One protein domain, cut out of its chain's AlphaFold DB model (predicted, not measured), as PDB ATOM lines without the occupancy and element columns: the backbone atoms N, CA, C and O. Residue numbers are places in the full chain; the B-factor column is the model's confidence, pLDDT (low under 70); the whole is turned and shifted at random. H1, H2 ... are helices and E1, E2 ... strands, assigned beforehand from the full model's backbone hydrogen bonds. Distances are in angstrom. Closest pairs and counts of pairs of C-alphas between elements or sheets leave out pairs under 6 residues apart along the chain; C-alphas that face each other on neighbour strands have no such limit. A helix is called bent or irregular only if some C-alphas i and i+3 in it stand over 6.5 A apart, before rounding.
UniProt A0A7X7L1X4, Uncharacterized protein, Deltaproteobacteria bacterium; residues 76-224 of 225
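Overview. This is residues 76 to 224 of the 225 residues of an uncharacterized protein of Deltaproteobacteria bacterium (UniProt A0A7X7L1X4). One long antiparallel sheet of nine strands is curled like part of a barrel and folded back on itself, so that E1, E2 and E3 face E5, E6, E7, E9 and E8, with E4 as the hinge between the two leaves. It is not closed by pairing, though E1 comes near E9, and from one end of this folded body an arm between E3 and E4 reaches out, on which the small helix H1 sticks out free. The printed part has 149 residues, with nine named strands and one named helix in the order E1 E2 E3 H1 E4 E5 E6 E7 E8 E9, while across the sheet the order is E1 E2 E3 E4 E5 E6 E7 E9 E8; the class is mostly strand. The whole is compact, with a radius of gyration of the C-alphas of 17.0 A, and spans 59 by 29 by 26 A, the arm adding to the length.

Arrangement. Start at residues 76 to 84, strand E1, an edge strand of the sheet. Residues 89 to 97, E2, form a hairpin with it, and N 79 is 2.8 A from O 94. Next comes E3, residues 100 to 109, in a hairpin with E2, where N 93 and O 105 are 2.9 A apart; E1, E2 and E3 make a meander, each strand the antiparallel neighbour of the one before. After E3 look for H1, residues 118 to 122, which is not on the sheet; residues 118 to 124 stand free. In H1 the O i to N i+4 pair is within hydrogen-bond range. Then E4, residues 130 to 143, is the antiparallel neighbour of E3, with N 134 and O 108 2.8 A apart. Residues 148 to 161, E5, form a hairpin with E4, and N 140 is 2.8 A from O 152. E6, residues 164 to 179, forms a hairpin with E5, with N 155 and O 170 at 2.8 A. E7, residues 184 to 192, forms a hairpin with E6, with N 175 and O 188 at 2.9 A; E4 to E7 are a second meander. E8, residues 204 to 208, is apart from E7 and is the other edge strand. Between them in the sheet runs E9, residues 214 to 223: N 187 is 2.9 A from O 220 towards E7, and N 205 is 2.8 A from O 217 in its hairpin with E8. The sheet is a folded sheet, bent back into two leaves that face each other, and it is twisted. Across the fold, the closest C-alphas of E1 and E9 are those of Ala 81 and Leu 222, 6.7 A apart.

Along the chain. Find C-alpha 76 at (57.407, 141.977, 43.623); from there E1 runs 26.0 A to C-alpha 84. E2 is 26.7 A long and E3 27.4 A, with a bend of 53 degrees at residue 103. Find H1 at C-alpha 118, (88.951, 143.087, 0.227). E4 is 33.9 A long and bends by 63 degrees at residue 140; E5 is 37.0 A long and bends by 59 degrees at residue 153. E6, the longest strand with 16 residues, covers 43.0 A and bends by 58 degrees at residue 170. E7 is 25.7 A long, E8 has five residues, and E9 runs 29.5 A to C-alpha 223 at (74.148, 148.583, 40.930).

Size, cuts and confidence. The two C-alphas farthest apart are those of Gly 98 and Ala 122, 59.8 A. The printed part has no cut. The link from E7 to E8, 11 residues, is long; those from E3 to H1 and from H1 to E4 are short, and the others are tight. The mean pLDDT of the printed part is 77.5; look for values under 70 at residues 99, 124 to 127, 147, 180 to 185, 187, 189 to 203 and 219 to 224.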
ATOM      1  N   ALA A  76      56.343 142.291  44.557       71.06
ATOM      2  CA  ALA A  76      57.407 141.977  43.623       71.06
ATOM      3  C   ALA A  76      58.098 143.278  43.190       71.06
ATOM      4  O   ALA A  76      57.487 144.128  42.543       71.06
ATOM      5  N   THR A  77      59.369 143.437  43.541       72.31
ATOM      6  CA  THR A  77      60.206 144.550  43.096       72.31
ATOM      7  C   THR A  77      60.866 144.177  41.778       72.31
ATOM      8  O   THR A  77      61.656 143.232  41.715       72.31
ATOM      9  N   LEU A  78      60.562 144.931  40.724       75.12
ATOM     10  CA  LEU A  78      61.238 144.814  39.436       75.12
ATOM     11  C   LEU A  78      62.486 145.692  39.440       75.12
ATOM     12  O   LEU A  78      62.400 146.900  39.656       75.12
ATOM     13  N   LEU A  79      63.640 145.084  39.191       75.50
ATOM     14  CA  LEU A  79      64.900 145.784  38.991       75.50
ATOM     15  C   LEU A  79      65.311 145.609  37.535       75.50
ATOM     16  O   LEU A  79      65.480 144.483  37.076       75.50
ATOM     17  N   ASN A  80      65.506 146.718  36.830       78.06
ATOM     18  CA  ASN A  80      65.986 146.704  35.454       78.06
ATOM     19  C   ASN A  80      67.394 147.275  35.419       78.06
ATOM     20  O   ASN A  80      67.672 148.321  36.010       78.06
ATOM     21  N   ALA A  81      68.279 146.599  34.704       74.88
ATOM     22  CA  ALA A  81      69.672 146.972  34.649       74.88
ATOM     23  C   ALA A  81      70.179 146.941  33.211       74.88
ATOM     24  O   ALA A  81      70.034 145.948  32.501       74.88
ATOM     25  N   ARG A  82      70.801 148.042  32.790       81.00
ATOM     26  CA  ARG A  82      71.345 148.201  31.444       81.00
ATOM     27  C   ARG A  82      72.836 148.480  31.514       81.00
ATOM     28  O   ARG A  82      73.263 149.445  32.145       81.00
ATOM     29  N   LEU A  83      73.615 147.669  30.812       79.81
ATOM     30  CA  LEU A  83      75.042 147.871  30.600       79.81
ATOM     31  C   LEU A  83      75.291 148.095  29.112       79.81
ATOM     32  O   LEU A  83      74.998 147.230  28.292       79.81
ATOM     33  N   LYS A  84      75.870 149.241  28.760       83.94
ATOM     34  CA  LYS A  84      76.254 149.548  27.381       83.94
ATOM     35  C   LYS A  84      77.764 149.703  27.294       83.94
ATOM     36  O   LYS A  84      78.344 150.551  27.966       83.94
ATOM     37  N   THR A  85      78.386 148.893  26.451       80.69
ATOM     38  CA  THR A  85      79.811 148.962  26.120       80.69
ATOM     39  C   THR A  85      79.971 149.105  24.602       80.69
ATOM     40  O   THR A  85      79.015 148.855  23.864       80.69
ATOM     41  N   PRO A  86      81.160 149.476  24.094       81.62
ATOM     42  CA  PRO A  86      81.414 149.476  22.652       81.62
ATOM     43  C   PRO A  86      81.266 148.092  21.999       81.62
ATOM     44  O   PRO A  86      80.980 148.002  20.811       81.62
ATOM     45  N   GLN A  87      81.466 147.016  22.768       79.12
ATOM     46  CA  GLN A  87      81.477 145.637  22.270       79.12
ATOM     47  C   GLN A  87      80.100 144.965  22.350       79.12
ATOM     48  O   GLN A  87      79.818 144.054  21.578       79.12
ATOM     49  N   TYR A  88      79.244 145.387  23.283       83.12
ATOM     50  CA  TYR A  88      77.911 144.824  23.480       83.12
ATOM     51  C   TYR A  88      77.017 145.744  24.321       83.12
ATOM     52  O   TYR A  88      77.489 146.521  25.155       83.12
ATOM     53  N   SER A  89      75.709 145.596  24.145       87.00
ATOM     54  CA  SER A  89      74.673 146.120  25.031       87.00
ATOM     55  C   SER A  89      73.973 144.955  25.712       87.00
ATOM     56  O   SER A  89      73.580 143.995  25.049       87.00
ATOM     57  N   MET A  90      73.808 145.039  27.027       83.75
ATOM     58  CA  MET A  90      73.083 144.053  27.807       83.75
ATOM     59  C   MET A  90      71.977 144.712  28.621       83.75
ATOM     60  O   MET A  90      72.212 145.706  29.304       83.75
ATOM     61  N   ASP A  91      70.799 144.108  28.560       85.94
ATOM     62  CA  ASP A  91      69.641 144.407  29.387       85.94
ATOM     63  C   ASP A  91      69.348 143.189  30.267       85.94
ATOM     64  O   ASP A  91      69.324 142.051  29.782       85.94
ATOM     65  N   ALA A  92      69.167 143.420  31.560       81.88
ATOM     66  CA  ALA A  92      68.827 142.390  32.522       81.88
ATOM     67  C   ALA A  92      67.673 142.859  33.409       81.88
ATOM     68  O   ALA A  92      67.780 143.891  34.076       81.88
ATOM     69  N   ASP A  93      66.606 142.068  33.429       84.88
ATOM     70  CA  ASP A  93      65.409 142.325  34.221       84.88
ATOM     71  C   ASP A  93      65.326 141.269  35.323       84.88
ATOM     72  O   ASP A  93      65.398 140.060  35.073       84.88
ATOM     73  N   PHE A  94      65.190 141.732  36.559       81.06
ATOM     74  CA  PHE A  94      65.161 140.905  37.755       81.06
ATOM     75  C   PHE A  94      63.862 141.149  38.503       81.06
ATOM     76  O   PHE A  94      63.468 142.291  38.724       81.06
ATOM     77  N   THR A  95      63.218 140.075  38.949       83.19
ATOM     78  CA  THR A  95      62.065 140.174  39.851       83.19
ATOM     79  C   THR A  95      62.479 139.690  41.230       83.19
ATOM     80  O   THR A  95      62.877 138.536  41.381       83.19
ATOM     81  N   LEU A  96      62.399 140.561  42.234       78.12
ATOM     82  CA  LEU A  96      62.580 140.212  43.639       78.12
ATOM     83  C   LEU A  96      61.215 140.087  44.313       78.12
ATOM     84  O   LEU A  96      60.397 140.983  44.174       78.12
ATOM     85  N   LYS A  97      60.985 139.046  45.106       77.94
ATOM     86  CA  LYS A  97      59.785 138.888  45.935       77.94
ATOM     87  C   LYS A  97      60.200 138.493  47.345       77.94
ATOM     88  O   LYS A  97      60.923 137.513  47.527       77.94
ATOM     89  N   GLY A  98      59.827 139.293  48.343       71.19
ATOM     90  CA  GLY A  98      60.243 139.074  49.736       71.19
ATOM     91  C   GLY A  98      61.762 139.049  49.922       71.19
ATOM     92  O   GLY A  98      62.282 138.217  50.664       71.19
ATOM     93  N   GLY A  99      62.485 139.891  49.173       67.56
ATOM     94  CA  GLY A  99      63.952 139.950  49.190       67.56
ATOM     95  C   GLY A  99      64.659 138.773  48.504       67.56
ATOM     96  O   GLY A  99      65.883 138.676  48.568       67.56
ATOM     97  N   LYS A 100      63.921 137.873  47.841       72.25
ATOM     98  CA  LYS A 100      64.473 136.747  47.074       72.25
ATOM     99  C   LYS A 100      64.300 136.975  45.581       72.25
ATOM    100  O   LYS A 100      63.235 137.381  45.136       72.25
ATOM    101  N   LEU A 101      65.335 136.671  44.806       76.06
ATOM    102  CA  LEU A 101      65.277 136.677  43.346       76.06
ATOM    103  C   LEU A 101      64.378 135.546  42.819       76.06
ATOM    104  O   LEU A 101      64.712 134.377  42.976       76.06
ATOM    105  N   GLU A 102      63.257 135.902  42.198       82.00
ATOM    106  CA  GLU A 102      62.247 134.980  41.659       82.00
ATOM    107  C   GLU A 102      62.436 134.722  40.162       82.00
ATOM    108  O   GLU A 102      62.254 133.599  39.695       82.00
ATOM    109  N   SER A 103      62.826 135.745  39.399       81.56
ATOM    110  CA  SER A 103      63.066 135.606  37.965       81.56
ATOM    111  C   SER A 103      64.221 136.483  37.495       81.56
ATOM    112  O   SER A 103      64.528 137.517  38.092       81.56
ATOM    113  N   LEU A 104      64.878 136.028  36.427       81.69
ATOM    114  CA  LEU A 104      65.960 136.730  35.753       81.69
ATOM    115  C   LEU A 104      65.798 136.530  34.249       81.69
ATOM    116  O   LEU A 104      65.793 135.391  33.770       81.69
ATOM    117  N   LEU A 105      65.685 137.636  33.525       86.75
ATOM    118  CA  LEU A 105      65.727 137.693  32.072       86.75
ATOM    119  C   LEU A 105      66.984 138.455  31.671       86.75
ATOM    120  O   LEU A 105      67.249 139.530  32.199       86.75
ATOM    121  N   LEU A 106      67.757 137.908  30.736       85.88
ATOM    122  CA  LEU A 106      68.974 138.554  30.258       85.88
ATOM    123  C   LEU A 106      69.011 138.554  28.740       85.88
ATOM    124  O   LEU A 106      68.913 137.506  28.101       85.88
ATOM    125  N   THR A 107      69.184 139.739  28.174       89.94
ATOM    126  CA  THR A 107      69.337 139.946  26.740       89.94
ATOM    127  C   THR A 107      70.650 140.659  26.482       89.94
ATOM    128  O   THR A 107      70.859 141.768  26.959       89.94
ATOM    129  N   LEU A 108      71.529 140.048  25.694       88.44
ATOM    130  CA  LEU A 108      72.739 140.686  25.187       88.44
ATOM    131  C   LEU A 108      72.650 140.834  23.673       88.44
ATOM    132  O   LEU A 108      72.175 139.947  22.969       88.44
ATOM    133  N   THR A 109      73.128 141.964  23.178       90.62
ATOM    134  CA  THR A 109      73.220 142.298  21.758       90.62
ATOM    135  C   THR A 109      74.602 142.858  21.472       90.62
ATOM    136  O   THR A 109      75.154 143.599  22.286       90.62
ATOM    137  N   THR A 110      75.183 142.510  20.335       88.31
ATOM    138  CA  THR A 110      76.446 143.099  19.871       88.31
ATOM    139  C   THR A 110      76.164 144.093  18.743       88.31
ATOM    140  O   THR A 110      75.102 144.023  18.117       88.31
ATOM    141  N   PRO A 111      77.103 144.995  18.415       88.06
ATOM    142  CA  PRO A 111      77.028 145.751  17.170       88.06
ATOM    143  C   PRO A 111      77.060 144.821  15.945       88.06
ATOM    144  O   PRO A 111      77.287 143.611  16.064       88.06
ATOM    145  N   GLN A 112      76.814 145.393  14.765       85.81
ATOM    146  CA  GLN A 112      76.961 144.667  13.506       85.81
ATOM    147  C   GLN A 112      78.386 144.114  13.354       85.81
ATOM    148  O   GLN A 112      79.336 144.759  13.811       85.81
ATOM    149  N   PRO A 113      78.541 142.934  12.723       83.50
ATOM    150  CA  PRO A 113      79.858 142.397  12.431       83.50
ATOM    151  C   PRO A 113      80.636 143.379  11.551       83.50
ATOM    152  O   PRO A 113      80.037 143.992  10.664       83.50
ATOM    153  N   PRO A 114      81.953 143.520  11.765       81.25
ATOM    154  CA  PRO A 114      82.791 144.283  10.855       81.25
ATOM    155  C   PRO A 114      82.715 143.671   9.454       81.25
ATOM    156  O   PRO A 114      82.710 142.446   9.300       81.25
ATOM    157  N   GLU A 115      82.645 144.528   8.438       80.19
ATOM    158  CA  GLU A 115      82.698 144.067   7.055       80.19
ATOM    159  C   GLU A 115      84.080 143.455   6.773       80.19
ATOM    160  O   GLU A 115      85.100 143.999   7.216       80.19
ATOM    161  N   PRO A 116      84.135 142.302   6.085       76.81
ATOM    162  CA  PRO A 116      85.402 141.699   5.707       76.81
ATOM    163  C   PRO A 116      86.146 142.628   4.744       76.81
ATOM    164  O   PRO A 116      85.541 143.216   3.849       76.81
ATOM    165  N   SER A 117      87.462 142.750   4.911       79.81
ATOM    166  CA  SER A 117      88.271 143.550   3.988       79.81
ATOM    167  C   SER A 117      88.434 142.854   2.635       79.81
ATOM    168  O   SER A 117      88.408 141.624   2.554       79.81
ATOM    169  N   ASP A 118      88.699 143.623   1.576       81.56
ATOM    170  CA  ASP A 118      88.951 143.087   0.227       81.56
ATOM    171  C   ASP A 118      90.076 142.040   0.208       81.56
ATOM    172  O   ASP A 118      90.010 141.052  -0.522       81.56
ATOM    173  N   VAL A 119      91.088 142.209   1.066       80.50
ATOM    174  CA  VAL A 119      92.190 141.248   1.231       80.50
ATOM    175  C   VAL A 119      91.702 139.946   1.872       80.50
ATOM    176  O   VAL A 119      92.062 138.867   1.414       80.50
ATOM    177  N   GLN A 120      90.848 140.015   2.899       76.94
ATOM    178  CA  GLN A 120      90.272 138.822   3.534       76.94
ATOM    179  C   GLN A 120      89.349 138.060   2.579       76.94
ATOM    180  O   GLN A 120      89.372 136.829   2.552       76.94
ATOM    181  N   LEU A 121      88.592 138.790   1.759       76.69
ATOM    182  CA  LEU A 121      87.770 138.218   0.696       76.69
ATOM    183  C   LEU A 121      88.635 137.533  -0.371       76.69
ATOM    184  O   LEU A 121      88.341 136.399  -0.750       76.69
ATOM    185  N   ALA A 122      89.727 138.171  -0.805       75.19
ATOM    186  CA  ALA A 122      90.662 137.608  -1.781       75.19
ATOM    187  C   ALA A 122      91.406 136.363  -1.259       75.19
ATOM    188  O   ALA A 122      91.676 135.438  -2.022       75.19
ATOM    189  N   GLU A 123      91.702 136.305   0.043       78.94
ATOM    190  CA  GLU A 123      92.343 135.159   0.702       78.94
ATOM    191  C   GLU A 123      91.363 134.023   1.061       78.94
ATOM    192  O   GLU A 123      91.774 133.018   1.645       78.94
ATOM    193  N   GLY A 124      90.063 134.170   0.770       65.06
ATOM    194  CA  GLY A 124      89.037 133.205   1.180       65.06
ATOM    195  C   GLY A 124      88.882 133.088   2.702       65.06
ATOM    196  O   GLY A 124      88.324 132.108   3.202       65.06
ATOM    197  N   LYS A 125      89.382 134.071   3.461       68.00
ATOM    198  CA  LYS A 125      89.240 134.140   4.916       68.00
ATOM    199  C   LYS A 125      87.876 134.724   5.236       68.00
ATOM    200  O   LYS A 125      87.673 135.936   5.251       68.00
ATOM    201  N   PHE A 126      86.928 133.836   5.492       65.56
ATOM    202  CA  PHE A 126      85.591 134.240   5.889       65.56
ATOM    203  C   PHE A 126      85.595 134.968   7.235       65.56
ATOM    204  O   PHE A 126      86.392 134.656   8.123       65.56
ATOM    205  N   ALA A 127      84.655 135.904   7.395       69.25
ATOM    206  CA  ALA A 127      84.413 136.558   8.671       69.25
ATOM    207  C   ALA A 127      84.201 135.502   9.769       69.25
ATOM    208  O   ALA A 127      83.467 134.521   9.588       69.25
ATOM    209  N   GLN A 128      84.871 135.703  10.905       77.56
ATOM    210  CA  GLN A 128      84.682 134.877  12.091       77.56
ATOM    211  C   GLN A 128      83.200 134.882  12.484       77.56
ATOM    212  O   GLN A 128      82.492 135.864  12.255       77.56
ATOM    213  N   ALA A 129      82.724 133.780  13.072       84.44
ATOM    214  CA  ALA A 129      81.371 133.735  13.606       84.44
ATOM    215  C   ALA A 129      81.143 134.922  14.551       84.44
ATOM    216  O   ALA A 129      82.011 135.264  15.357       84.44
ATOM    217  N   TRP A 130      79.970 135.534  14.441       87.38
ATOM    218  CA  TRP A 130      79.608 136.741  15.163       87.38
ATOM    219  C   TRP A 130      78.331 136.498  15.954       87.38
ATOM    220  O   TRP A 130      77.306 136.128  15.387       87.38
ATOM    221  N   LEU A 131      78.375 136.680  17.270       88.62
ATOM    222  CA  LEU A 131      77.182 136.594  18.104       88.62
ATOM    223  C   LEU A 131      76.357 137.861  17.902       88.62
ATOM    224  O   LEU A 131      76.781 138.880  18.396       88.62
ATOM    225  N   GLU A 132      75.190 137.816  17.265       90.38
ATOM    226  CA  GLU A 132      74.331 139.003  17.119       90.38
ATOM    227  C   GLU A 132      73.517 139.278  18.385       90.38
ATOM    228  O   GLU A 132      73.382 140.414  18.849       90.38
ATOM    229  N   LYS A 133      72.935 138.211  18.937       91.31
ATOM    230  CA  LYS A 133      72.022 138.290  20.072       91.31
ATOM    231  C   LYS A 133      72.126 137.050  20.937       91.31
ATOM    232  O   LYS A 133      72.261 135.929  20.452       91.31
ATOM    233  N   LEU A 134      71.976 137.256  22.231       89.25
ATOM    234  CA  LEU A 134      71.863 136.222  23.236       89.25
ATOM    235  C   LEU A 134      70.645 136.520  24.110       89.25
ATOM    236  O   LEU A 134      70.472 137.646  24.571       89.25
ATOM    237  N   VAL A 135      69.824 135.503  24.357       90.69
ATOM    238  CA  VAL A 135      68.679 135.581  25.272       90.69
ATOM    239  C   VAL A 135      68.757 134.433  26.263       90.69
ATOM    240  O   VAL A 135      68.866 133.278  25.852       90.69
ATOM    241  N   VAL A 136      68.677 134.743  27.551       88.00
ATOM    242  CA  VAL A 136      68.514 133.769  28.632       88.00
ATOM    243  C   VAL A 136      67.150 134.007  29.253       88.00
ATOM    244  O   VAL A 136      66.922 135.057  29.853       88.00
ATOM    245  N   ASP A 137      66.251 133.046  29.079       83.25
ATOM    246  CA  ASP A 137      64.894 133.068  29.611       83.25
ATOM    247  C   ASP A 137      64.656 131.886  30.565       83.25
ATOM    248  O   ASP A 137      65.370 130.884  30.545       83.25
ATOM    249  N   GLN A 138      63.644 132.026  31.430       72.56
ATOM    250  CA  GLN A 138      63.116 130.943  32.275       72.56
ATOM    251  C   GLN A 138      64.184 130.207  33.099       72.56
ATOM    252  O   GLN A 138      64.397 128.999  32.960       72.56
ATOM    253  N   MET A 139      64.869 130.934  33.977       82.38
ATOM    254  CA  MET A 139      65.873 130.324  34.839       82.38
ATOM    255  C   MET A 139      65.284 129.694  36.098       82.38
ATOM    256  O   MET A 139      64.446 130.272  36.780       82.38
ATOM    257  N   HIS A 140      65.806 128.522  36.439       83.75
ATOM    258  CA  HIS A 140      65.600 127.875  37.721       83.75
ATOM    259  C   HIS A 140      66.590 128.432  38.746       83.75
ATOM    260  O   HIS A 140      67.803 128.306  38.563       83.75
ATOM    261  N   LEU A 141      66.073 129.044  39.812       84.69
ATOM    262  CA  LEU A 141      66.851 129.709  40.854       84.69
ATOM    263  C   LEU A 141      67.002 128.826  42.094       84.69
ATOM    264  O   LEU A 141      66.033 128.355  42.681       84.69
ATOM    265  N   THR A 142      68.244 128.647  42.522       84.88
ATOM    266  CA  THR A 142      68.620 128.039  43.795       84.88
ATOM    267  C   THR A 142      69.286 129.096  44.667       84.88
ATOM    268  O   THR A 142      70.377 129.584  44.360       84.88
ATOM    269  N   HIS A 143      68.636 129.448  45.773       81.12
ATOM    270  CA  HIS A 143      69.193 130.377  46.753       81.12
ATOM    271  C   HIS A 143      70.235 129.690  47.628       81.12
ATOM    272  O   HIS A 143      70.068 128.542  48.043       81.12
ATOM    273  N   LYS A 144      71.301 130.421  47.930       81.00
ATOM    274  CA  LYS A 144      72.366 130.017  48.841       81.00
ATOM    275  C   LYS A 144      72.386 130.942  50.066       81.00
ATOM    276  O   LYS A 144      71.767 132.010  50.049       81.00
ATOM    277  N   PRO A 145      73.073 130.547  51.152       76.81
ATOM    278  CA  PRO A 145      73.302 131.431  52.291       76.81
ATOM    279  C   PRO A 145      73.961 132.752  51.861       76.81
ATOM    280  O   PRO A 145      74.618 132.807  50.826       76.81
ATOM    281  N   LYS A 146      73.830 133.799  52.686       75.31
ATOM    282  CA  LYS A 146      74.446 135.126  52.461       75.31
ATOM    283  C   LYS A 146      73.974 135.855  51.190       75.31
ATOM    284  O   LYS A 146      74.754 136.562  50.567       75.31
ATOM    285  N   ALA A 147      72.702 135.688  50.821       69.69
ATOM    286  CA  ALA A 147      72.087 136.339  49.657       69.69
ATOM    287  C   ALA A 147      72.764 136.014  48.308       69.69
ATOM    288  O   ALA A 147      72.620 136.746  47.329       69.69
ATOM    289  N   GLU A 148      73.467 134.882  48.242       81.00
ATOM    290  CA  GLU A 148      73.984 134.325  47.000       81.00
ATOM    291  C   GLU A 148      72.897 133.537  46.258       81.00
ATOM    292  O   GLU A 148      71.991 132.947  46.856       81.00
ATOM    293  N   PHE A 149      73.006 133.471  44.934       80.69
ATOM    294  CA  PHE A 149      72.135 132.647  44.107       80.69
ATOM    295  C   PHE A 149      72.910 131.930  43.005       80.69
ATOM    296  O   PHE A 149      73.910 132.416  42.468       80.69
ATOM    297  N   LEU A 150      72.413 130.745  42.669       83.06
ATOM    298  CA  LEU A 150      72.762 130.001  41.474       83.06
ATOM    299  C   LEU A 150      71.490 129.880  40.647       83.06
ATOM    300  O   LEU A 150      70.514 129.302  41.106       83.06
ATOM    301  N   ALA A 151      71.505 130.399  39.434       82.62
ATOM    302  CA  ALA A 151      70.421 130.241  38.494       82.62
ATOM    303  C   ALA A 151      70.900 129.434  37.291       82.62
ATOM    304  O   ALA A 151      72.031 129.591  36.830       82.62
ATOM    305  N   SER A 152      70.065 128.532  36.799       84.69
ATOM    306  CA  SER A 152      70.377 127.728  35.621       84.69
ATOM    307  C   SER A 152      69.178 127.662  34.697       84.69
ATOM    308  O   SER A 152      68.047 127.531  35.154       84.69
ATOM    309  N   GLY A 153      69.409 127.771  33.399       83.94
ATOM    310  CA  GLY A 153      68.325 127.823  32.429       83.94
ATOM    311  C   GLY A 153      68.808 127.584  31.016       83.94
ATOM    312  O   GLY A 153      69.959 127.204  30.784       83.94
ATOM    313  N   ASN A 154      67.910 127.807  30.067       87.38
ATOM    314  CA  ASN A 154      68.242 127.727  28.658       87.38
ATOM    315  C   ASN A 154      68.687 129.097  28.147       87.38
ATOM    316  O   ASN A 154      68.216 130.144  28.581       87.38
ATOM    317  N   ALA A 155      69.611 129.067  27.199       87.50
ATOM    318  CA  ALA A 155      70.078 130.224  26.467       87.50
ATOM    319  C   ALA A 155      69.874 129.997  24.977       87.50
ATOM    320  O   ALA A 155      70.116 128.902  24.465       87.50
ATOM    321  N   LYS A 156      69.472 131.051  24.278       91.00
ATOM    322  CA  LYS A 156      69.321 131.092  22.827       91.00
ATOM    323  C   LYS A 156      70.362 132.058  22.281       91.00
ATOM    324  O   LYS A 156      70.306 133.250  22.580       91.00
ATOM    325  N   LEU A 157      71.304 131.540  21.504       89.31
ATOM    326  CA  LEU A 157      72.326 132.317  20.812       89.31
ATOM    327  C   LEU A 157      71.929 132.446  19.344       89.31
ATOM    328  O   LEU A 157      71.569 131.454  18.710       89.31
ATOM    329  N   PHE A 158      72.015 133.659  18.819       92.12
ATOM    330  CA  PHE A 158      71.813 133.992  17.416       92.12
ATOM    331  C   PHE A 158      73.171 134.396  16.857       92.12
ATOM    332  O   PHE A 158      73.750 135.391  17.295       92.12
ATOM    333  N   ILE A 159      73.706 133.574  15.963       89.31
ATOM    334  CA  ILE A 159      75.073 133.681  15.468       89.31
ATOM    335  C   ILE A 159      75.013 133.890  13.964       89.31
ATOM    336  O   ILE A 159      74.332 133.152  13.259       89.31
ATOM    337  N   LYS A 160      75.747 134.871  13.458       87.94
ATOM    338  CA  LYS A 160      75.976 135.053  12.031       87.94
ATOM    339  C   LYS A 160      77.330 134.454  11.685       87.94
ATOM    340  O   LYS A 160      78.357 134.893  12.200       87.94
ATOM    341  N   SER A 161      77.331 133.424  10.850       84.00
ATOM    342  CA  SER A 161      78.544 132.771  10.365       84.00
ATOM    343  C   SER A 161      78.617 132.867   8.838       84.00
ATOM    344  O   SER A 161      77.670 133.287   8.172       84.00
ATOM    345  N   HIS A 162      79.738 132.441   8.263       77.44
ATOM    346  CA  HIS A 162      79.898 132.322   6.811       77.44
ATOM    347  C   HIS A 162      78.952 131.295   6.172       77.44
ATOM    348  O   HIS A 162      78.723 131.339   4.968       77.44
ATOM    349  N   LYS A 163      78.394 130.376   6.971       80.69
ATOM    350  CA  LYS A 163      77.399 129.388   6.529       80.69
ATOM    351  C   LYS A 163      75.977 129.950   6.543       80.69
ATOM    352  O   LYS A 163      75.071 129.310   6.018       80.69
ATOM    353  N   GLY A 164      75.788 131.131   7.129       82.75
ATOM    354  CA  GLY A 164      74.500 131.786   7.295       82.75
ATOM    355  C   GLY A 164      74.157 132.066   8.763       82.75
ATOM    356  O   GLY A 164      74.997 131.908   9.653       82.75
ATOM    357  N   PRO A 165      72.929 132.537   9.025       88.50
ATOM    358  CA  PRO A 165      72.433 132.737  10.378       88.50
ATOM    359  C   PRO A 165      72.121 131.395  11.052       88.50
ATOM    360  O   PRO A 165      71.417 130.545  10.507       88.50
ATOM    361  N   GLU A 166      72.607 131.231  12.274       89.88
ATOM    362  CA  GLU A 166      72.476 130.030  13.089       89.88
ATOM    363  C   GLU A 166      71.813 130.366  14.429       89.88
ATOM    364  O   GLU A 166      72.065 131.411  15.038       89.88
ATOM    365  N   ARG A 167      70.965 129.453  14.918       91.00
ATOM    366  CA  ARG A 167      70.366 129.544  16.253       91.00
ATOM    367  C   ARG A 167      70.798 128.356  17.096       91.00
ATOM    368  O   ARG A 167      70.382 127.230  16.832       91.00
ATOM    369  N   VAL A 168      71.562 128.621  18.150       86.56
ATOM    370  CA  VAL A 168      72.086 127.595  19.057       86.56
ATOM    371  C   VAL A 168      71.367 127.670  20.398       86.56
ATOM    372  O   VAL A 168      71.201 128.749  20.966       86.56
ATOM    373  N   VAL A 169      70.943 126.516  20.914       86.00
ATOM    374  CA  VAL A 169      70.393 126.395  22.270       86.00
ATOM    375  C   VAL A 169      71.464 125.816  23.188       86.00
ATOM    376  O   VAL A 169      72.007 124.742  22.925       86.00
ATOM    377  N   ALA A 170      71.763 126.530  24.267       82.44
ATOM    378  CA  ALA A 170      72.770 126.161  25.256       82.44
ATOM    379  C   ALA A 170      72.198 126.237  26.675       82.44
ATOM    380  O   ALA A 170      71.092 126.728  26.888       82.44
ATOM    381  N   LYS A 171      72.963 125.755  27.660       82.38
ATOM    382  CA  LYS A 171      72.641 125.965  29.073       82.38
ATOM    383  C   LYS A 171      73.335 127.228  29.570       82.38
ATOM    384  O   LYS A 171      74.538 127.388  29.370       82.38
ATOM    385  N   ALA A 172      72.578 128.100  30.225       80.81
ATOM    386  CA  ALA A 172      73.105 129.209  31.003       80.81
ATOM    387  C   ALA A 172      73.234 128.795  32.467       80.81
ATOM    388  O   ALA A 172      72.347 128.151  33.027       80.81
ATOM    389  N   VAL A 173      74.336 129.204  33.082       80.12
ATOM    390  CA  VAL A 173      74.566 129.155  34.519       80.12
ATOM    391  C   VAL A 173      74.927 130.563  34.957       80.12
ATOM    392  O   VAL A 173      75.893 131.147  34.469       80.12
ATOM    393  N   ILE A 174      74.136 131.111  35.868       77.88
ATOM    394  CA  ILE A 174      74.306 132.453  36.402       77.88
ATOM    395  C   ILE A 174      74.557 132.337  37.898       77.88
ATOM    396  O   ILE A 174      73.761 131.763  38.632       77.88
ATOM    397  N   THR A 175      75.682 132.869  38.360       78.00
ATOM    398  CA  THR A 175      76.019 132.919  39.787       78.00
ATOM    399  C   THR A 175      76.105 134.357  40.231       78.00
ATOM    400  O   THR A 175      76.736 135.164  39.546       78.00
ATOM    401  N   GLY A 176      75.536 134.674  41.382       76.50
ATOM    402  CA  GLY A 176      75.483 136.049  41.827       76.50
ATOM    403  C   GLY A 176      75.215 136.216  43.304       76.50
ATOM    404  O   GLY A 176      75.062 135.241  44.038       76.50
ATOM    405  N   GLY A 177      75.166 137.473  43.715       76.00
ATOM    406  CA  GLY A 177      74.827 137.880  45.067       76.00
ATOM    407  C   GLY A 177      74.057 139.188  45.046       76.00
ATOM    408  O   GLY A 177      74.284 140.023  44.167       76.00
ATOM    409  N   TYR A 178      73.142 139.333  45.995       73.50
ATOM    410  CA  TYR A 178      72.410 140.564  46.243       73.50
ATOM    411  C   TYR A 178      72.837 141.150  47.589       73.50
ATOM    412  O   TYR A 178      72.696 140.505  48.626       73.50
ATOM    413  N   THR A 179      73.335 142.378  47.574       70.38
ATOM    414  CA  THR A 179      73.586 143.168  48.781       70.38
ATOM    415  C   THR A 179      72.470 144.193  48.900       70.38
ATOM    416  O   THR A 179      72.148 144.834  47.905       70.38
ATOM    417  N   ALA A 180      71.862 144.337  50.080       64.81
ATOM    418  CA  ALA A 180      70.779 145.300  50.298       64.81
ATOM    419  C   ALA A 180      71.297 146.742  50.472       64.81
ATOM    420  O   ALA A 180      70.659 147.680  50.002       64.81
ATOM    421  N   GLU A 181      72.472 146.918  51.088       68.56
ATOM    422  CA  GLU A 181      73.078 148.227  51.357       68.56
ATOM    423  C   GLU A 181      74.583 148.229  51.020       68.56
ATOM    424  O   GLU A 181      75.374 147.630  51.751       68.56
ATOM    425  N   PRO A 182      75.013 148.888  49.926       60.06
ATOM    426  CA  PRO A 182      74.186 149.425  48.840       60.06
ATOM    427  C   PRO A 182      73.462 148.307  48.075       60.06
ATOM    428  O   PRO A 182      73.970 147.187  48.005       60.06
ATOM    429  N   ALA A 183      72.306 148.624  47.477       63.69
ATOM    430  CA  ALA A 183      71.543 147.700  46.640       63.69
ATOM    431  C   ALA A 183      72.368 147.307  45.398       63.69
ATOM    432  O   ALA A 183      72.378 147.996  44.380       63.69
ATOM    433  N   VAL A 184      73.129 146.219  45.486       66.06
ATOM    434  CA  VAL A 184      74.063 145.787  44.438       66.06
ATOM    435  C   VAL A 184      73.778 144.340  44.102       66.06
ATOM    436  O   VAL A 184      73.845 143.456  44.955       66.06
ATOM    437  N   LEU A 185      73.476 144.100  42.831       67.81
ATOM    438  CA  LEU A 185      73.247 142.781  42.281       67.81
ATOM    439  C   LEU A 185      74.428 142.404  41.391       67.81
ATOM    440  O   LEU A 185      74.633 142.948  40.310       67.81
ATOM    441  N   THR A 186      75.219 141.439  41.830       70.12
ATOM    442  CA  THR A 186      76.324 140.925  41.014       70.12
ATOM    443  C   THR A 186      75.858 139.658  40.316       70.12
ATOM    444  O   THR A 186      75.319 138.783  40.985       70.12
ATOM    445  N   ALA A 187      76.061 139.528  39.003       68.38
ATOM    446  CA  ALA A 187      75.658 138.355  38.231       68.38
ATOM    447  C   ALA A 187      76.740 137.974  37.209       68.38
ATOM    448  O   ALA A 187      77.030 138.699  36.262       68.38
ATOM    449  N   LYS A 188      77.336 136.795  37.376       71.00
ATOM    450  CA  LYS A 188      78.287 136.210  36.426       71.00
ATOM    451  C   LYS A 188      77.569 135.178  35.580       71.00
ATOM    452  O   LYS A 188      76.998 134.245  36.136       71.00
ATOM    453  N   VAL A 189      77.619 135.339  34.263       69.44
ATOM    454  CA  VAL A 189      76.860 134.551  33.295       69.44
ATOM    455  C   VAL A 189      77.808 133.687  32.477       69.44
ATOM    456  O   VAL A 189      78.629 134.170  31.695       69.44
ATOM    457  N   LEU A 190      77.671 132.378  32.627       68.75
ATOM    458  CA  LEU A 190      78.360 131.393  31.808       68.75
ATOM    459  C   LEU A 190      77.342 130.693  30.923       68.75
ATOM    460  O   LEU A 190      76.373 130.132  31.428       68.75
ATOM    461  N   ILE A 191      77.562 130.697  29.611       66.56
ATOM    462  CA  ILE A 191      76.664 130.018  28.674       66.56
ATOM    463  C   ILE A 191      77.476 128.999  27.921       66.56
ATOM    464  O   ILE A 191      78.380 129.348  27.161       66.56
ATOM    465  N   ASN A 192      77.209 127.725  28.201       65.62
ATOM    466  CA  ASN A 192      78.050 126.678  27.667       65.62
ATOM    467  C   ASN A 192      77.404 125.289  27.606       65.62
ATOM    468  O   ASN A 192      76.526 124.933  28.392       65.62
ATOM    469  N   ARG A 193      77.932 124.467  26.698       55.41
ATOM    470  CA  ARG A 193      77.845 123.007  26.701       55.41
ATOM    471  C   ARG A 193      79.085 122.433  27.403       55.41
ATOM    472  O   ARG A 193      80.089 122.142  26.775       55.41
ATOM    473  N   GLY A 194      79.013 122.250  28.723       53.00
ATOM    474  CA  GLY A 194      79.936 121.349  29.440       53.00
ATOM    475  C   GLY A 194      81.157 121.966  30.132       53.00
ATOM    476  O   GLY A 194      81.858 121.250  30.842       53.00
ATOM    477  N   PHE A 195      81.395 123.274  30.021       60.34
ATOM    478  CA  PHE A 195      82.462 123.930  30.784       60.34
ATOM    479  C   PHE A 195      81.966 124.320  32.179       60.34
ATOM    480  O   PHE A 195      80.877 124.874  32.326       60.34
ATOM    481  N   LYS A 196      82.778 124.032  33.200       61.28
ATOM    482  CA  LYS A 196      82.449 124.275  34.616       61.28
ATOM    483  C   LYS A 196      83.156 125.495  35.207       61.28
ATOM    484  O   LYS A 196      82.729 126.001  36.238       61.28
ATOM    485  N   GLU A 197      84.228 125.962  34.568       65.44
ATOM    486  CA  GLU A 197      85.078 127.024  35.104       65.44
ATOM    487  C   GLU A 197      84.771 128.389  34.485       65.44
ATOM    488  O   GLU A 197      84.775 128.568  33.262       65.44
ATOM    489  N   LEU A 198      84.535 129.362  35.367       65.38
ATOM    490  CA  LEU A 198      84.367 130.773  35.034       65.38
ATOM    491  C   LEU A 198      85.747 131.404  34.762       65.38
ATOM    492  O   LEU A 198      86.633 131.296  35.616       65.38
ATOM    493  N   PRO A 199      85.949 132.093  33.626       68.69
ATOM    494  CA  PRO A 199      87.155 132.881  33.386       68.69
ATOM    495  C   PRO A 199      87.369 133.925  34.492       68.69
ATOM    496  O   PRO A 199      86.448 134.649  34.867       68.69
ATOM    497  N   LYS A 200      88.593 134.000  35.030       65.50
ATOM    498  CA  LYS A 200      88.901 134.838  36.203       65.50
ATOM    499  C   LYS A 200      89.026 136.335  35.878       65.50
ATOM    500  O   LYS A 200      88.662 137.145  36.720       65.50
ATOM    501  N   ASN A 201      89.464 136.690  34.664       66.25
ATOM    502  CA  ASN A 201      89.829 138.065  34.277       66.25
ATOM    503  C   ASN A 201      89.172 138.522  32.964       66.25
ATOM    504  O   ASN A 201      89.777 139.243  32.175       66.25
ATOM    505  N   THR A 202      87.950 138.077  32.691       67.62
ATOM    506  CA  THR A 202      87.276 138.396  31.430       67.62
ATOM    507  C   THR A 202      85.891 138.955  31.718       67.62
ATOM    508  O   THR A 202      85.148 138.410  32.522       67.62
ATOM    509  N   THR A 203      85.531 140.073  31.100       69.75
ATOM    510  CA  THR A 203      84.174 140.635  31.212       69.75
ATOM    511  C   THR A 203      83.273 140.138  30.090       69.75
ATOM    512  O   THR A 203      82.067 140.019  30.285       69.75
ATOM    513  N   PHE A 204      83.861 139.792  28.943       75.56
ATOM    514  CA  PHE A 204      83.179 139.239  27.782       75.56
ATOM    515  C   PHE A 204      84.128 138.344  26.974       75.56
ATOM    516  O   PHE A 204      85.262 138.731  26.700       75.56
ATOM    517  N   LEU A 205      83.666 137.153  26.601       79.88
ATOM    518  CA  LEU A 205      84.351 136.214  25.717       79.88
ATOM    519  C   LEU A 205      83.318 135.582  24.790       79.88
ATOM    520  O   LEU A 205      82.337 135.006  25.262       79.88
ATOM    521  N   PHE A 206      83.584 135.633  23.492       81.19
ATOM    522  CA  PHE A 206      82.907 134.816  22.499       81.19
ATOM    523  C   PHE A 206      83.967 134.241  21.563       81.19
ATOM    524  O   PHE A 206      84.667 134.989  20.886       81.19
ATOM    525  N   GLU A 207      84.111 132.919  21.558       80.31
ATOM    526  CA  GLU A 207      85.094 132.225  20.727       80.31
ATOM    527  C   GLU A 207      84.476 131.004  20.048       80.31
ATOM    528  O   GLU A 207      83.594 130.334  20.594       80.31
ATOM    529  N   THR A 208      84.955 130.723  18.839       79.25
ATOM    530  CA  THR A 208      84.672 129.474  18.127       79.25
ATOM    531  C   THR A 208      85.760 128.470  18.484       79.25
ATOM    532  O   THR A 208      86.946 128.769  18.360       79.25
ATOM    533  N   LEU A 209      85.361 127.291  18.943       79.81
ATOM    534  CA  LEU A 209      86.261 126.211  19.321       79.81
ATOM    535  C   LEU A 209      86.663 125.378  18.088       79.81
ATOM    536  O   LEU A 209      85.925 125.348  17.100       79.81
ATOM    537  N   PRO A 210      87.797 124.647  18.128       76.06
ATOM    538  CA  PRO A 210      88.278 123.853  16.989       76.06
ATOM    539  C   PRO A 210      87.299 122.778  16.494       76.06
ATOM    540  O   PRO A 210      87.353 122.372  15.338       76.06
ATOM    541  N   ASN A 211      86.400 122.314  17.363       77.56
ATOM    542  CA  ASN A 211      85.360 121.337  17.043       77.56
ATOM    543  C   ASN A 211      84.092 121.969  16.427       77.56
ATOM    544  O   ASN A 211      83.145 121.246  16.127       77.56
ATOM    545  N   GLY A 212      84.059 123.294  16.255       72.19
ATOM    546  CA  GLY A 212      82.906 124.038  15.748       72.19
ATOM    547  C   GLY A 212      81.888 124.458  16.813       72.19
ATOM    548  O   GLY A 212      80.900 125.097  16.459       72.19
ATOM    549  N   ASP A 213      82.107 124.142  18.094       75.19
ATOM    550  CA  ASP A 213      81.279 124.663  19.187       75.19
ATOM    551  C   ASP A 213      81.625 126.127  19.508       75.19
ATOM    552  O   ASP A 213      82.655 126.665  19.098       75.19
ATOM    553  N   TYR A 214      80.772 126.773  20.303       75.75
ATOM    554  CA  TYR A 214      80.976 128.142  20.766       75.75
ATOM    555  C   TYR A 214      81.144 128.182  22.277       75.75
ATOM    556  O   TYR A 214      80.360 127.579  23.016       75.75
ATOM    557  N   ARG A 215      82.124 128.954  22.749       74.56
ATOM    558  CA  ARG A 215      82.236 129.309  24.163       74.56
ATOM    559  C   ARG A 215      81.830 130.759  24.346       74.56
ATOM    560  O   ARG A 215      82.363 131.651  23.691       74.56
ATOM    561  N   PHE A 216      80.911 130.974  25.281       75.00
ATOM    562  CA  PHE A 216      80.470 132.297  25.677       75.00
ATOM    563  C   PHE A 216      80.643 132.511  27.181       75.00
ATOM    564  O   PHE A 216      80.267 131.669  28.003       75.00
ATOM    565  N   PHE A 217      81.173 133.671  27.548       75.06
ATOM    566  CA  PHE A 217      81.219 134.121  28.928       75.06
ATOM    567  C   PHE A 217      80.967 135.620  29.012       75.06
ATOM    568  O   PHE A 217      81.520 136.391  28.234       75.06
ATOM    569  N   CYS A 218      80.176 136.035  29.996       70.31
ATOM    570  CA  CYS A 218      80.043 137.435  30.348       70.31
ATOM    571  C   CYS A 218      79.949 137.594  31.868       70.31
ATOM    572  O   CYS A 218      79.225 136.865  32.543       70.31
ATOM    573  N   SER A 219      80.690 138.547  32.424       67.44
ATOM    574  CA  SER A 219      80.624 138.887  33.843       67.44
ATOM    575  C   SER A 219      79.969 140.243  34.009       67.44
ATOM    576  O   SER A 219      80.343 141.191  33.321       67.44
ATOM    577  N   LEU A 220      79.053 140.347  34.968       68.44
ATOM    578  CA  LEU A 220      78.306 141.566  35.201       68.44
ATOM    579  C   LEU A 220      78.223 141.924  36.682       68.44
ATOM    580  O   LEU A 220      77.992 141.084  37.552       68.44
ATOM    581  N   SER A 221      78.407 143.209  36.948       63.91
ATOM    582  CA  SER A 221      78.195 143.818  38.254       63.91
ATOM    583  C   SER A 221      77.200 144.948  38.057       63.91
ATOM    584  O   SER A 221      77.488 145.895  37.323       63.91
ATOM    585  N   LEU A 222      76.018 144.823  38.653       62.38
ATOM    586  CA  LEU A 222      74.942 145.797  38.532       62.38
ATOM    587  C   LEU A 222      74.738 146.489  39.865       62.38
ATOM    588  O   LEU A 222      74.575 145.849  40.900       62.38
ATOM    589  N   ASN A 223      74.679 147.811  39.821       56.62
ATOM    590  CA  ASN A 223      74.148 148.583  40.930       56.62
ATOM    591  C   ASN A 223      72.645 148.709  40.686       56.62
ATOM    592  O   ASN A 223      72.248 149.268  39.662       56.62
ATOM    593  N   ALA A 224      71.828 148.166  41.584       50.97
ATOM    594  CA  ALA A 224      70.404 148.454  41.576       50.97
ATOM    595  C   ALA A 224      70.258 149.913  42.038       50.97
ATOM    596  O   ALA A 224      70.606 150.245  43.170       50.97
TER     597      ALA A 224